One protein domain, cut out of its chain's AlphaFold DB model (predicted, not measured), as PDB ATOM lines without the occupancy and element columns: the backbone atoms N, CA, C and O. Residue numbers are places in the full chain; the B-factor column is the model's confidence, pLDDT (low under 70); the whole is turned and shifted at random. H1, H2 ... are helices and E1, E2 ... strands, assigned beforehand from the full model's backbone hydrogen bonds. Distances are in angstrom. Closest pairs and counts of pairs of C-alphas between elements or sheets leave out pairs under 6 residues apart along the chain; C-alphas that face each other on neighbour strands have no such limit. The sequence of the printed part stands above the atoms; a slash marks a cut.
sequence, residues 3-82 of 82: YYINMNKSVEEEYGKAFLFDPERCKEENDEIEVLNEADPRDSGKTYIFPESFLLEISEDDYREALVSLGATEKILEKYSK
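What this domain is: This is residues 3 to 82 of the 82 residues of an uncharacterized protein of Fictibacillus aquaticus (UniProt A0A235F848). A small sheet, E2 E1 E5, sits in the middle, with the helical hairpin H1 and H2 over one face and the crossed strand hairpin E3 and E4 over the other. The printed part has 80 residues, with five named strands followed by two named helices, class mixed. Both sheets are antiparallel. The whole is compact and rounded, with a radius of gyration of the C-alphas of 11.8 A and spans of 29 by 27 by 23 A.

Where its parts are: E1, residues 3 to 6, begins at C-alpha 3 (-9.866, -6.987, 1.741). E2 is residues 18 to 21. E3, residues 32 to 36, is 13.6 A long, and E4, residues 47 to 51, 13.2 A. E5 is residues 55 to 58. H1, residues 60 to 68, is 12.6 A long; H2, residues 72 to 80, is 12.7 A and ends at C-alpha 80 (2.646, -5.024, -2.411).

How they stand to each other: E1 is antiparallel to E2, with N 4 and O 19 2.8 A apart, and to E5, with N 5 and O 56 2.9 A apart, both within hydrogen-bond range. In the hairpin E3 and E4, N 48 and O 35 are 2.7 A apart. The two sheets form a sandwich, two sheets face to face, their strands at 71 degrees; the closest C-alphas of E2 and E3 are Phe 21 and Val 35, 4.8 A. H1 and H2 are on the same face of the sheet E2 E1 E5, at heights of 8.5 A and 9.5 A, in two layers, helices on one face. They touch at Ala 66 and Ala 72, closest C-alphas 5.4 A, at a shallow tilt of 28 degrees, opposite ways. In both, every O i to N i+4 pair is within hydrogen-bond range.

The domain as a whole: The farthest C-alphas, Arg 42 and Lys 82, are 34.3 A apart. The printed part has no cut. The link E1 to E2, 11 residues, is long. Confidence is under 70 at residues 12, 41 to 42, 44, 70 to 71 and 82.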
ATOM      1  N   TYR A   3     -10.194  -8.299   1.190       93.88
ATOM      2  CA  TYR A   3      -9.866  -6.987   1.741       93.88
ATOM      3  C   TYR A   3      -9.041  -6.211   0.737       93.88
ATOM      4  O   TYR A   3      -8.182  -6.780   0.070       93.88
ATOM      5  N   TYR A   4      -9.303  -4.917   0.644       93.19
ATOM      6  CA  TYR A   4      -8.714  -4.070  -0.375       93.19
ATOM      7  C   TYR A   4      -8.202  -2.778   0.212       93.19
ATOM      8  O   TYR A   4      -8.683  -2.306   1.240       93.19
ATOM      9  N   ILE A   5      -7.265  -2.175  -0.501       91.25
ATOM     10  CA  ILE A   5      -6.858  -0.798  -0.289       91.25
ATOM     11  C   ILE A   5      -6.935  -0.052  -1.613       91.25
ATOM     12  O   ILE A   5      -6.539  -0.570  -2.658       91.25
ATOM     13  N   ASN A   6      -7.484   1.157  -1.585       90.44
ATOM     14  CA  ASN A   6      -7.579   1.969  -2.785       90.44
ATOM     15  C   ASN A   6      -6.206   2.578  -3.094       90.44
ATOM     16  O   ASN A   6      -5.620   3.290  -2.280       90.44
ATOM     17  N   MET A   7      -5.679   2.275  -4.275       89.62
ATOM     18  CA  MET A   7      -4.386   2.756  -4.763       89.62
ATOM     19  C   MET A   7      -4.522   3.896  -5.784       89.62
ATOM     20  O   MET A   7      -3.517   4.387  -6.306       89.62
ATOM     21  N   ASN A   8      -5.745   4.356  -6.056       86.81
ATOM     22  CA  ASN A   8      -6.007   5.460  -6.965       86.81
ATOM     23  C   ASN A   8      -5.572   6.803  -6.363       86.81
ATOM     24  O   ASN A   8      -6.304   7.460  -5.625       86.81
ATOM     25  N   LYS A   9      -4.380   7.252  -6.757       78.81
ATOM     26  CA  LYS A   9      -3.822   8.557  -6.374       78.81
ATOM     27  C   LYS A   9      -4.565   9.749  -6.977       78.81
ATOM     28  O   LYS A   9      -4.320  10.874  -6.557       78.81
ATOM     29  N   SER A  10      -5.438   9.543  -7.968       76.38
ATOM     30  CA  SER A  10      -6.201  10.640  -8.577       76.38
ATOM     31  C   SER A  10      -7.272  11.213  -7.649       76.38
ATOM     32  O   SER A  10      -7.726  12.329  -7.886       76.38
ATOM     33  N   VAL A  11      -7.662  10.483  -6.600       74.19
ATOM     34  CA  VAL A  11      -8.593  10.955  -5.571       74.19
ATOM     35  C   VAL A  11      -7.883  10.880  -4.224       74.19
ATOM     36  O   VAL A  11      -7.932   9.859  -3.547       74.19
ATOM     37  N   GLU A  12      -7.197  11.958  -3.837       69.56
ATOM     38  CA  GLU A  12      -6.401  12.008  -2.595       69.56
ATOM     39  C   GLU A  12      -7.220  11.648  -1.346       69.56
ATOM     40  O   GLU A  12      -6.700  11.034  -0.422       69.56
ATOM     41  N   GLU A  13      -8.517  11.974  -1.332       74.38
ATOM     42  CA  GLU A  13      -9.419  11.642  -0.223       74.38
ATOM     43  C   GLU A  13      -9.752  10.146  -0.122       74.38
ATOM     44  O   GLU A  13     -10.237   9.708   0.921       74.38
ATOM     45  N   GLU A  14      -9.544   9.363  -1.180       76.75
ATOM     46  CA  GLU A  14      -9.821   7.923  -1.203       76.75
ATOM     47  C   GLU A  14      -8.565   7.064  -1.301       76.75
ATOM     48  O   GLU A  14      -8.596   5.900  -0.897       76.75
ATOM     49  N   TYR A  15      -7.457   7.647  -1.761       84.88
ATOM     50  CA  TYR A  15      -6.163   6.996  -1.759       84.88
ATOM     51  C   TYR A  15      -5.828   6.492  -0.358       84.88
ATOM     52  O   TYR A  15      -5.799   7.233   0.625       84.88
ATOM     53  N   GLY A  16      -5.564   5.198  -0.280       84.06
ATOM     54  CA  GLY A  16      -5.117   4.558   0.932       84.06
ATOM     55  C   GLY A  16      -6.198   4.125   1.906       84.06
ATOM     56  O   GLY A  16      -5.866   3.577   2.960       84.06
ATOM     57  N   LYS A  17      -7.474   4.342   1.572       87.69
ATOM     58  CA  LYS A  17      -8.586   3.806   2.353       87.69
ATOM     59  C   LYS A  17      -8.684   2.297   2.175       87.69
ATOM     60  O   LYS A  17      -8.547   1.784   1.063       87.69
ATOM     61  N   ALA A  18      -8.938   1.610   3.281       90.06
ATOM     62  CA  ALA A  18      -9.177   0.177   3.316       90.06
ATOM     63  C   ALA A  18     -10.670  -0.125   3.131       90.06
ATOM     64  O   ALA A  18     -11.528   0.546   3.707       90.06
ATOM     65  N   PHE A  19     -10.966  -1.163   2.360       91.50
ATOM     66  CA  PHE A  19     -12.316  -1.600   2.042       91.50
ATOM     67  C   PHE A  19     -12.462  -3.113   2.201       91.50
ATOM     68  O   PHE A  19     -11.495  -3.870   2.108       91.50
ATOM     69  N   LEU A  20     -13.694  -3.549   2.431       92.31
ATOM     70  CA  LEU A  20     -14.075  -4.946   2.588       92.31
ATOM     71  C   LEU A  20     -14.959  -5.374   1.417       92.31
ATOM     72  O   LEU A  20     -15.952  -4.719   1.121       92.31
ATOM     73  N   PHE A  21     -14.674  -6.518   0.812       93.50
ATOM     74  CA  PHE A  21     -15.617  -7.203  -0.064       93.50
ATOM     75  C   PHE A  21     -16.296  -8.338   0.697       93.50
ATOM     76  O   PHE A  21     -15.668  -9.332   1.102       93.50
ATOM     77  N   ASP A  22     -17.601  -8.178   0.865       92.44
ATOM     78  CA  ASP A  22     -18.492  -9.182   1.420       92.44
ATOM     79  C   ASP A  22     -19.265  -9.850   0.269       92.44
ATOM     80  O   ASP A  22     -20.112  -9.194  -0.332       92.44
ATOM     81  N   PRO A  23     -19.025 -11.136  -0.053       90.56
ATOM     82  CA  PRO A  23     -19.681 -11.806  -1.177       90.56
ATOM     83  C   PRO A  23     -21.212 -11.884  -1.055       90.56
ATOM     84  O   PRO A  23     -21.881 -12.163  -2.046       90.56
ATOM     85  N   GLU A  24     -21.785 -11.664   0.134       91.06
ATOM     86  CA  GLU A  24     -23.241 -11.610   0.315       91.06
ATOM     87  C   GLU A  24     -23.835 -10.234  -0.034       91.06
ATOM     88  O   GLU A  24     -25.040 -10.120  -0.271       91.06
ATOM     89  N   ARG A  25     -23.010  -9.180  -0.066       88.12
ATOM     90  CA  ARG A  25     -23.443  -7.777  -0.209       88.12
ATOM     91  C   ARG A  25     -22.821  -7.045  -1.392       88.12
ATOM     92  O   ARG A  25     -23.380  -6.040  -1.817       88.12
ATOM     93  N   CYS A  26     -21.688  -7.531  -1.874       92.38
ATOM     94  CA  CYS A  26     -20.869  -6.943  -2.917       92.38
ATOM     95  C   CYS A  26     -20.914  -7.795  -4.185       92.38
ATOM     96  O   CYS A  26     -20.999  -9.024  -4.128       92.38
ATOM     97  N   LYS A  27     -20.806  -7.132  -5.332       93.06
ATOM     98  CA  LYS A  27     -20.695  -7.748  -6.656       93.06
ATOM     99  C   LYS A  27     -19.399  -7.348  -7.350       93.06
ATOM    100  O   LYS A  27     -18.829  -6.301  -7.062       93.06
ATOM    101  N   GLU A  28     -18.959  -8.192  -8.271       92.62
ATOM    102  CA  GLU A  28     -17.814  -7.961  -9.152       92.62
ATOM    103  C   GLU A  28     -18.303  -8.228 -10.583       92.62
ATOM    104  O   GLU A  28     -18.750  -9.337 -10.884       92.62
ATOM    105  N   GLU A  29     -18.322  -7.202 -11.434       91.25
ATOM    106  CA  GLU A  29     -18.808  -7.275 -12.818       91.25
ATOM    107  C   GLU A  29     -18.021  -6.310 -13.716       91.25
ATOM    108  O   GLU A  29     -17.802  -5.167 -13.343       91.25
ATOM    109  N   ASN A  30     -17.658  -6.740 -14.933       84.81
ATOM    110  CA  ASN A  30     -17.069  -5.889 -15.987       84.81
ATOM    111  C   ASN A  30     -15.943  -4.943 -15.510       84.81
ATOM    112  O   ASN A  30     -16.020  -3.737 -15.739       84.81
ATOM    113  N   ASP A  31     -14.909  -5.491 -14.861       90.00
ATOM    114  CA  ASP A  31     -13.763  -4.739 -14.320       90.00
ATOM    115  C   ASP A  31     -14.121  -3.748 -13.193       90.00
ATOM    116  O   ASP A  31     -13.291  -2.922 -12.813       90.00
ATOM    117  N   GLU A  32     -15.329  -3.827 -12.634       94.00
ATOM    118  CA  GLU A  32     -15.772  -3.066 -11.469       94.00
ATOM    119  C   GLU A  32     -16.055  -3.997 -10.289       94.00
ATOM    120  O   GLU A  32     -16.545  -5.120 -10.439       94.00
ATOM    121  N   ILE A  33     -15.770  -3.506  -9.088       94.25
ATOM    122  CA  ILE A  33     -15.968  -4.227  -7.838       94.25
ATOM    123  C   ILE A  33     -16.654  -3.325  -6.813       94.25
ATOM    124  O   ILE A  33     -16.245  -2.187  -6.565       94.25
ATOM    125  N   GLU A  34     -17.722  -3.844  -6.211       94.44
ATOM    126  CA  GLU A  34     -18.399  -3.232  -5.074       94.44
ATOM    127  C   GLU A  34     -17.668  -3.582  -3.778       94.44
ATOM    128  O   GLU A  34     -17.425  -4.746  -3.485       94.44
ATOM    129  N   VAL A  35     -17.376  -2.597  -2.940       92.69
ATOM    130  CA  VAL A  35     -16.712  -2.798  -1.647       92.69
ATOM    131  C   VAL A  35     -17.333  -1.922  -0.562       92.69
ATOM    132  O   VAL A  35     -17.960  -0.906  -0.835       92.69
ATOM    133  N   LEU A  36     -17.184  -2.315   0.695       91.38
ATOM    134  CA  LEU A  36     -17.726  -1.636   1.866       91.38
ATOM    135  C   LEU A  36     -16.622  -0.847   2.571       91.38
ATOM    136  O   LEU A  36     -15.515  -1.351   2.766       91.38
ATOM    137  N   ASN A  37     -16.941   0.370   3.010       86.50
ATOM    138  CA  ASN A  37     -16.089   1.137   3.917       86.50
ATOM    139  C   ASN A  37     -16.595   0.965   5.354       86.50
ATOM    140  O   ASN A  37     -17.574   1.593   5.755       86.50
ATOM    141  N   GLU A  38     -15.937   0.105   6.131       78.06
ATOM    142  CA  GLU A  38     -16.268  -0.077   7.552       78.06
ATOM    143  C   GLU A  38     -15.561   0.931   8.471       78.06
ATOM    144  O   GLU A  38     -15.920   1.050   9.643       78.06
ATOM    145  N   ALA A  39     -14.583   1.680   7.955       72.88
ATOM    146  CA  ALA A  39     -13.814   2.649   8.731       72.88
ATOM    147  C   ALA A  39     -14.601   3.938   9.014       72.88
ATOM    148  O   ALA A  39     -14.427   4.543  10.073       72.88
ATOM    149  N   ASP A  40     -15.452   4.379   8.076       71.00
ATOM    150  CA  ASP A  40     -16.273   5.581   8.256       71.00
ATOM    151  C   ASP A  40     -17.669   5.214   8.792       71.00
ATOM    152  O   ASP A  40     -18.503   4.672   8.059       71.00
ATOM    153  N   PRO A  41     -17.990   5.543  10.058       66.50
ATOM    154  CA  PRO A  41     -19.293   5.231  10.642       66.50
ATOM    155  C   PRO A  41     -20.458   5.948   9.940       66.50
ATOM    156  O   PRO A  41     -21.608   5.546  10.116       66.50
ATOM    157  N   ARG A  42     -20.196   6.995   9.143       69.75
ATOM    158  CA  ARG A  42     -21.215   7.709   8.352       69.75
ATOM    159  C   ARG A  42     -21.558   6.996   7.042       69.75
ATOM    160  O   ARG A  42     -22.599   7.288   6.451       69.75
ATOM    161  N   ASP A  43     -20.717   6.057   6.620       71.75
ATOM    162  CA  ASP A  43     -20.891   5.246   5.412       71.75
ATOM    163  C   ASP A  43     -21.067   3.754   5.712       71.75
ATOM    164  O   ASP A  43     -21.131   2.933   4.795       71.75
ATOM    165  N   SER A  44     -21.250   3.411   6.993       67.62
ATOM    166  CA  SER A  44     -21.514   2.046   7.436       67.62
ATOM    167  C   SER A  44     -22.687   1.436   6.661       67.62
ATOM    168  O   SER A  44     -23.843   1.846   6.786       67.62
ATOM    169  N   GLY A  45     -22.365   0.449   5.824       70.12
ATOM    170  CA  GLY A  45     -23.325  -0.324   5.044       70.12
ATOM    171  C   GLY A  45     -23.604   0.167   3.623       70.12
ATOM    172  O   GLY A  45     -24.396  -0.489   2.942       70.12
ATOM    173  N   LYS A  46     -22.966   1.246   3.155       82.75
ATOM    174  CA  LYS A  46     -22.967   1.605   1.730       82.75
ATOM    175  C   LYS A  46     -21.861   0.864   0.987       82.75
ATOM    176  O   LYS A  46     -20.744   0.747   1.487       82.75
ATOM    177  N   THR A  47     -22.185   0.393  -0.212       87.62
ATOM    178  CA  THR A  47     -21.204  -0.123  -1.164       87.62
ATOM    179  C   THR A  47     -20.650   1.017  -2.017       87.62
ATOM    180  O   THR A  47     -21.362   1.951  -2.388       87.62
ATOM    181  N   TYR A  48     -19.361   0.932  -2.310       88.81
ATOM    182  CA  TYR A  48     -18.607   1.793  -3.206       88.81
ATOM    183  C   TYR A  48     -18.212   0.967  -4.415       88.81
ATOM    184  O   TYR A  48     -17.760  -0.159  -4.247       88.81
ATOM    185  N   ILE A  49     -18.375   1.521  -5.610       91.50
ATOM    186  CA  ILE A  49     -17.990   0.852  -6.851       91.50
ATOM    187  C   ILE A  49     -16.678   1.470  -7.311       91.50
ATOM    188  O   ILE A  49     -16.610   2.679  -7.539       91.50
ATOM    189  N   PHE A  50     -15.648   0.640  -7.439       91.50
ATOM    190  CA  PHE A  50     -14.367   1.034  -8.012       91.50
ATOM    191  C   PHE A  50     -14.038   0.158  -9.215       91.50
ATOM    192  O   PHE A  50     -14.393  -1.021  -9.215       91.50
ATOM    193  N   PRO A  51     -13.292   0.677 -10.203       92.50
ATOM    194  CA  PRO A  51     -12.564  -0.182 -11.120       92.50
ATOM    195  C   PRO A  51     -11.662  -1.131 -10.323       92.50
ATOM    196  O   PRO A  51     -10.956  -0.682  -9.418       92.50
ATOM    197  N   GLU A  52     -11.623  -2.415 -10.672       90.31
ATOM    198  CA  GLU A  52     -10.794  -3.418  -9.992       90.31
ATOM    199  C   GLU A  52      -9.320  -2.987  -9.975       90.31
ATOM    200  O   GLU A  52      -8.650  -3.074  -8.953       90.31
ATOM    201  N   SER A  53      -8.848  -2.383 -11.071       90.69
ATOM    202  CA  SER A  53      -7.493  -1.821 -11.187       90.69
ATOM    203  C   SER A  53      -7.137  -0.737 -10.157       90.69
ATOM    204  O   SER A  53      -5.961  -0.411  -9.996       90.69
ATOM    205  N   PHE A  54      -8.125  -0.140  -9.485       92.12
ATOM    206  CA  PHE A  54      -7.908   0.880  -8.455       92.12
ATOM    207  C   PHE A  54      -7.794   0.282  -7.059       92.12
ATOM    208  O   PHE A  54      -7.416   0.994  -6.127       92.12
ATOM    209  N   LEU A  55      -8.116  -1.000  -6.907       92.19
ATOM    210  CA  LEU A  55      -8.046  -1.703  -5.645       92.19
ATOM    211  C   LEU A  55      -6.908  -2.713  -5.677       92.19
ATOM    212  O   LEU A  55      -6.758  -3.512  -6.595       92.19
ATOM    213  N   LEU A  56      -6.123  -2.704  -4.613       92.31
ATOM    214  CA  LEU A  56      -5.139  -3.733  -4.354       92.31
ATOM    215  C   LEU A  56      -5.695  -4.666  -3.283       92.31
ATOM    216  O   LEU A  56      -6.029  -4.210  -2.190       92.31
ATOM    217  N   GLU A  57      -5.782  -5.959  -3.586       94.00
ATOM    218  CA  GLU A  57      -6.148  -6.964  -2.590       94.00
ATOM    219  C   GLU A  57      -5.020  -7.124  -1.558       94.00
ATOM    220  O   GLU A  57      -3.852  -7.314  -1.909       94.00
ATOM    221  N   ILE A  58      -5.377  -7.055  -0.276       93.50
ATOM    222  CA  ILE A  58      -4.464  -7.130   0.867       93.50
ATOM    223  C   ILE A  58      -4.902  -8.214   1.856       93.50
ATOM    224  O   ILE A  58      -6.018  -8.735   1.804       93.50
ATOM    225  N   SER A  59      -4.006  -8.579   2.775       93.94
ATOM    226  CA  SER A  59      -4.328  -9.535   3.835       93.94
ATOM    227  C   SER A  59      -5.277  -8.933   4.883       93.94
ATOM    228  O   SER A  59      -5.348  -7.714   5.040       93.94
ATOM    229  N   GLU A  60      -5.981  -9.784   5.639       93.00
ATOM    230  CA  GLU A  60      -6.831  -9.328   6.750       93.00
ATOM    231  C   GLU A  60      -6.025  -8.547   7.805       93.00
ATOM    232  O   GLU A  60      -6.499  -7.533   8.315       93.00
ATOM    233  N   ASP A  61      -4.804  -8.994   8.121       92.00
ATOM    234  CA  ASP A  61      -3.911  -8.300   9.054       92.00
ATOM    235  C   ASP A  61      -3.569  -6.889   8.560       92.00
ATOM    236  O   ASP A  61      -3.707  -5.925   9.314       92.00
ATOM    237  N   ASP A  62      -3.196  -6.749   7.283       91.69
ATOM    238  CA  ASP A  62      -2.888  -5.440   6.696       91.69
ATOM    239  C   ASP A  62      -4.142  -4.545   6.650       91.69
ATOM    240  O   ASP A  62      -4.067  -3.350   6.922       91.69
ATOM    241  N   TYR A  63      -5.320  -5.116   6.376       91.25
ATOM    242  CA  TYR A  63      -6.590  -4.386   6.419       91.25
ATOM    243  C   TYR A  63      -6.878  -3.831   7.814       91.25
ATOM    244  O   TYR A  63      -7.182  -2.647   7.968       91.25
ATOM    245  N   ARG A  64      -6.732  -4.662   8.851       89.56
ATOM    246  CA  ARG A  64      -6.902  -4.230  10.244       89.56
ATOM    247  C   ARG A  64      -5.888  -3.156  10.624       89.56
ATOM    248  O   ARG A  64      -6.247  -2.219  11.332       89.56
ATOM    249  N   GLU A  65      -4.652  -3.258  10.145       89.00
ATOM    250  CA  GLU A  65      -3.630  -2.234  10.369       89.00
ATOM    251  C   GLU A  65      -4.006  -0.901   9.694       89.00
ATOM    252  O   GLU A  65      -3.935   0.155  10.334       89.00
ATOM    253  N   ALA A  66      -4.503  -0.948   8.453       87.06
ATOM    254  CA  ALA A  66      -4.974   0.218   7.703       87.06
ATOM    255  C   ALA A  66      -6.183   0.912   8.360       87.06
ATOM    256  O   ALA A  66      -6.275   2.139   8.329       87.06
ATOM    257  N   LEU A  67      -7.088   0.161   9.002       84.69
ATOM    258  CA  LEU A  67      -8.216   0.736   9.753       84.69
ATOM    259  C   LEU A  67      -7.774   1.528  10.993       84.69
ATOM    260  O   LEU A  67      -8.449   2.471  11.402       84.69
ATOM    261  N   VAL A  68      -6.669   1.128  11.624       82.00
ATOM    262  CA  VAL A  68      -6.213   1.696  12.902       82.00
ATOM    263  C   VAL A  68      -5.244   2.860  12.695       82.00
ATOM    264  O   VAL A  68      -5.191   3.774  13.522       82.00
ATOM    265  N   SER A  69      -4.467   2.852  11.610       74.25
ATOM    266  CA  SER A  69      -3.434   3.855  11.371       74.25
ATOM    267  C   SER A  69      -3.433   4.357   9.931       74.25
ATOM    268  O   SER A  69      -3.018   3.657   9.014       74.25
ATOM    269  N   LEU A  70      -3.757   5.643   9.761       62.34
ATOM    270  CA  LEU A  70      -3.626   6.353   8.482       62.34
ATOM    271  C   LEU A  70      -2.188   6.332   7.917       62.34
ATOM    272  O   LEU A  70      -1.999   6.540   6.726       62.34
ATOM    273  N   GLY A  71      -1.171   6.072   8.751       67.25
ATOM    274  CA  GLY A  71       0.231   5.945   8.328       67.25
ATOM    275  C   GLY A  71       0.680   4.514   7.995       67.25
ATOM    276  O   GLY A  71       1.829   4.321   7.599       67.25
ATOM    277  N   ALA A  72      -0.179   3.505   8.180       78.25
ATOM    278  CA  ALA A  72       0.124   2.119   7.807       78.25
ATOM    279  C   ALA A  72      -0.080   1.868   6.310       78.25
ATOM    280  O   ALA A  72       0.644   1.078   5.712       78.25
ATOM    281  N   THR A  73      -1.005   2.605   5.692       81.19
ATOM    282  CA  THR A  73      -1.326   2.529   4.268       81.19
ATOM    283  C   THR A  73      -0.093   2.554   3.373       81.19
ATOM    284  O   THR A  73       0.036   1.693   2.510       81.19
ATOM    285  N   GLU A  74       0.819   3.517   3.544       82.19
ATOM    286  CA  GLU A  74       1.994   3.626   2.668       82.19
ATOM    287  C   GLU A  74       2.889   2.390   2.777       82.19
ATOM    288  O   GLU A  74       3.281   1.834   1.758       82.19
ATOM    289  N   LYS A  75       3.104   1.875   3.994       85.31
ATOM    290  CA  LYS A  75       3.886   0.650   4.223       85.31
ATOM    291  C   LYS A  75       3.230  -0.578   3.600       85.31
ATOM    292  O   LYS A  75       3.920  -1.439   3.056       85.31
ATOM    293  N   ILE A  76       1.903  -0.667   3.690       86.88
ATOM    294  CA  ILE A  76       1.126  -1.742   3.072       86.88
ATOM    295  C   ILE A  76       1.251  -1.635   1.550       86.88
ATOM    296  O   ILE A  76       1.610  -2.607   0.900       86.88
ATOM    297  N   LEU A  77       1.054  -0.456   0.962       84.12
ATOM    298  CA  LEU A  77       1.207  -0.264  -0.481       84.12
ATOM    299  C   LEU A  77       2.636  -0.587  -0.953       84.12
ATOM    300  O   LEU A  77       2.804  -1.279  -1.956       84.12
ATOM    301  N   GLU A  78       3.669  -0.181  -0.210       86.25
ATOM    302  CA  GLU A  78       5.069  -0.531  -0.496       86.25
ATOM    303  C   GLU A  78       5.316  -2.047  -0.455       86.25
ATOM    304  O   GLU A  78       6.001  -2.586  -1.326       86.25
ATOM    305  N   LYS A  79       4.729  -2.759   0.516       87.56
ATOM    306  CA  LYS A  79       4.839  -4.222   0.651       87.56
ATOM    307  C   LYS A  79       4.315  -4.967  -0.584       87.56
ATOM    308  O   LYS A  79       4.833  -6.040  -0.906       87.56
ATOM    309  N   TYR A  80       3.321  -4.406  -1.269       84.00
ATOM    310  CA  TYR A  80       2.646  -5.024  -2.411       84.00
ATOM    311  C   TYR A  80       3.091  -4.472  -3.784       84.00
ATOM    312  O   TYR A  80       2.813  -5.101  -4.800       84.00
ATOM    313  N   SER A  81       3.837  -3.363  -3.840       75.69
ATOM    314  CA  SER A  81       4.298  -2.699  -5.078       75.69
ATOM    315  C   SER A  81       5.549  -3.333  -5.741       75.69
ATOM    316  O   SER A  81       6.377  -2.603  -6.289       75.69
ATOM    317  N   LYS A  82       5.727  -4.661  -5.676       58.91
ATOM    318  CA  LYS A  82       6.910  -5.361  -6.232       58.91
ATOM    319  C   LYS A  82       7.054  -5.275  -7.751       58.91
ATOM    320  O   LYS A  82       6.044  -5.474  -8.455       58.91
TER     321      LYS A  82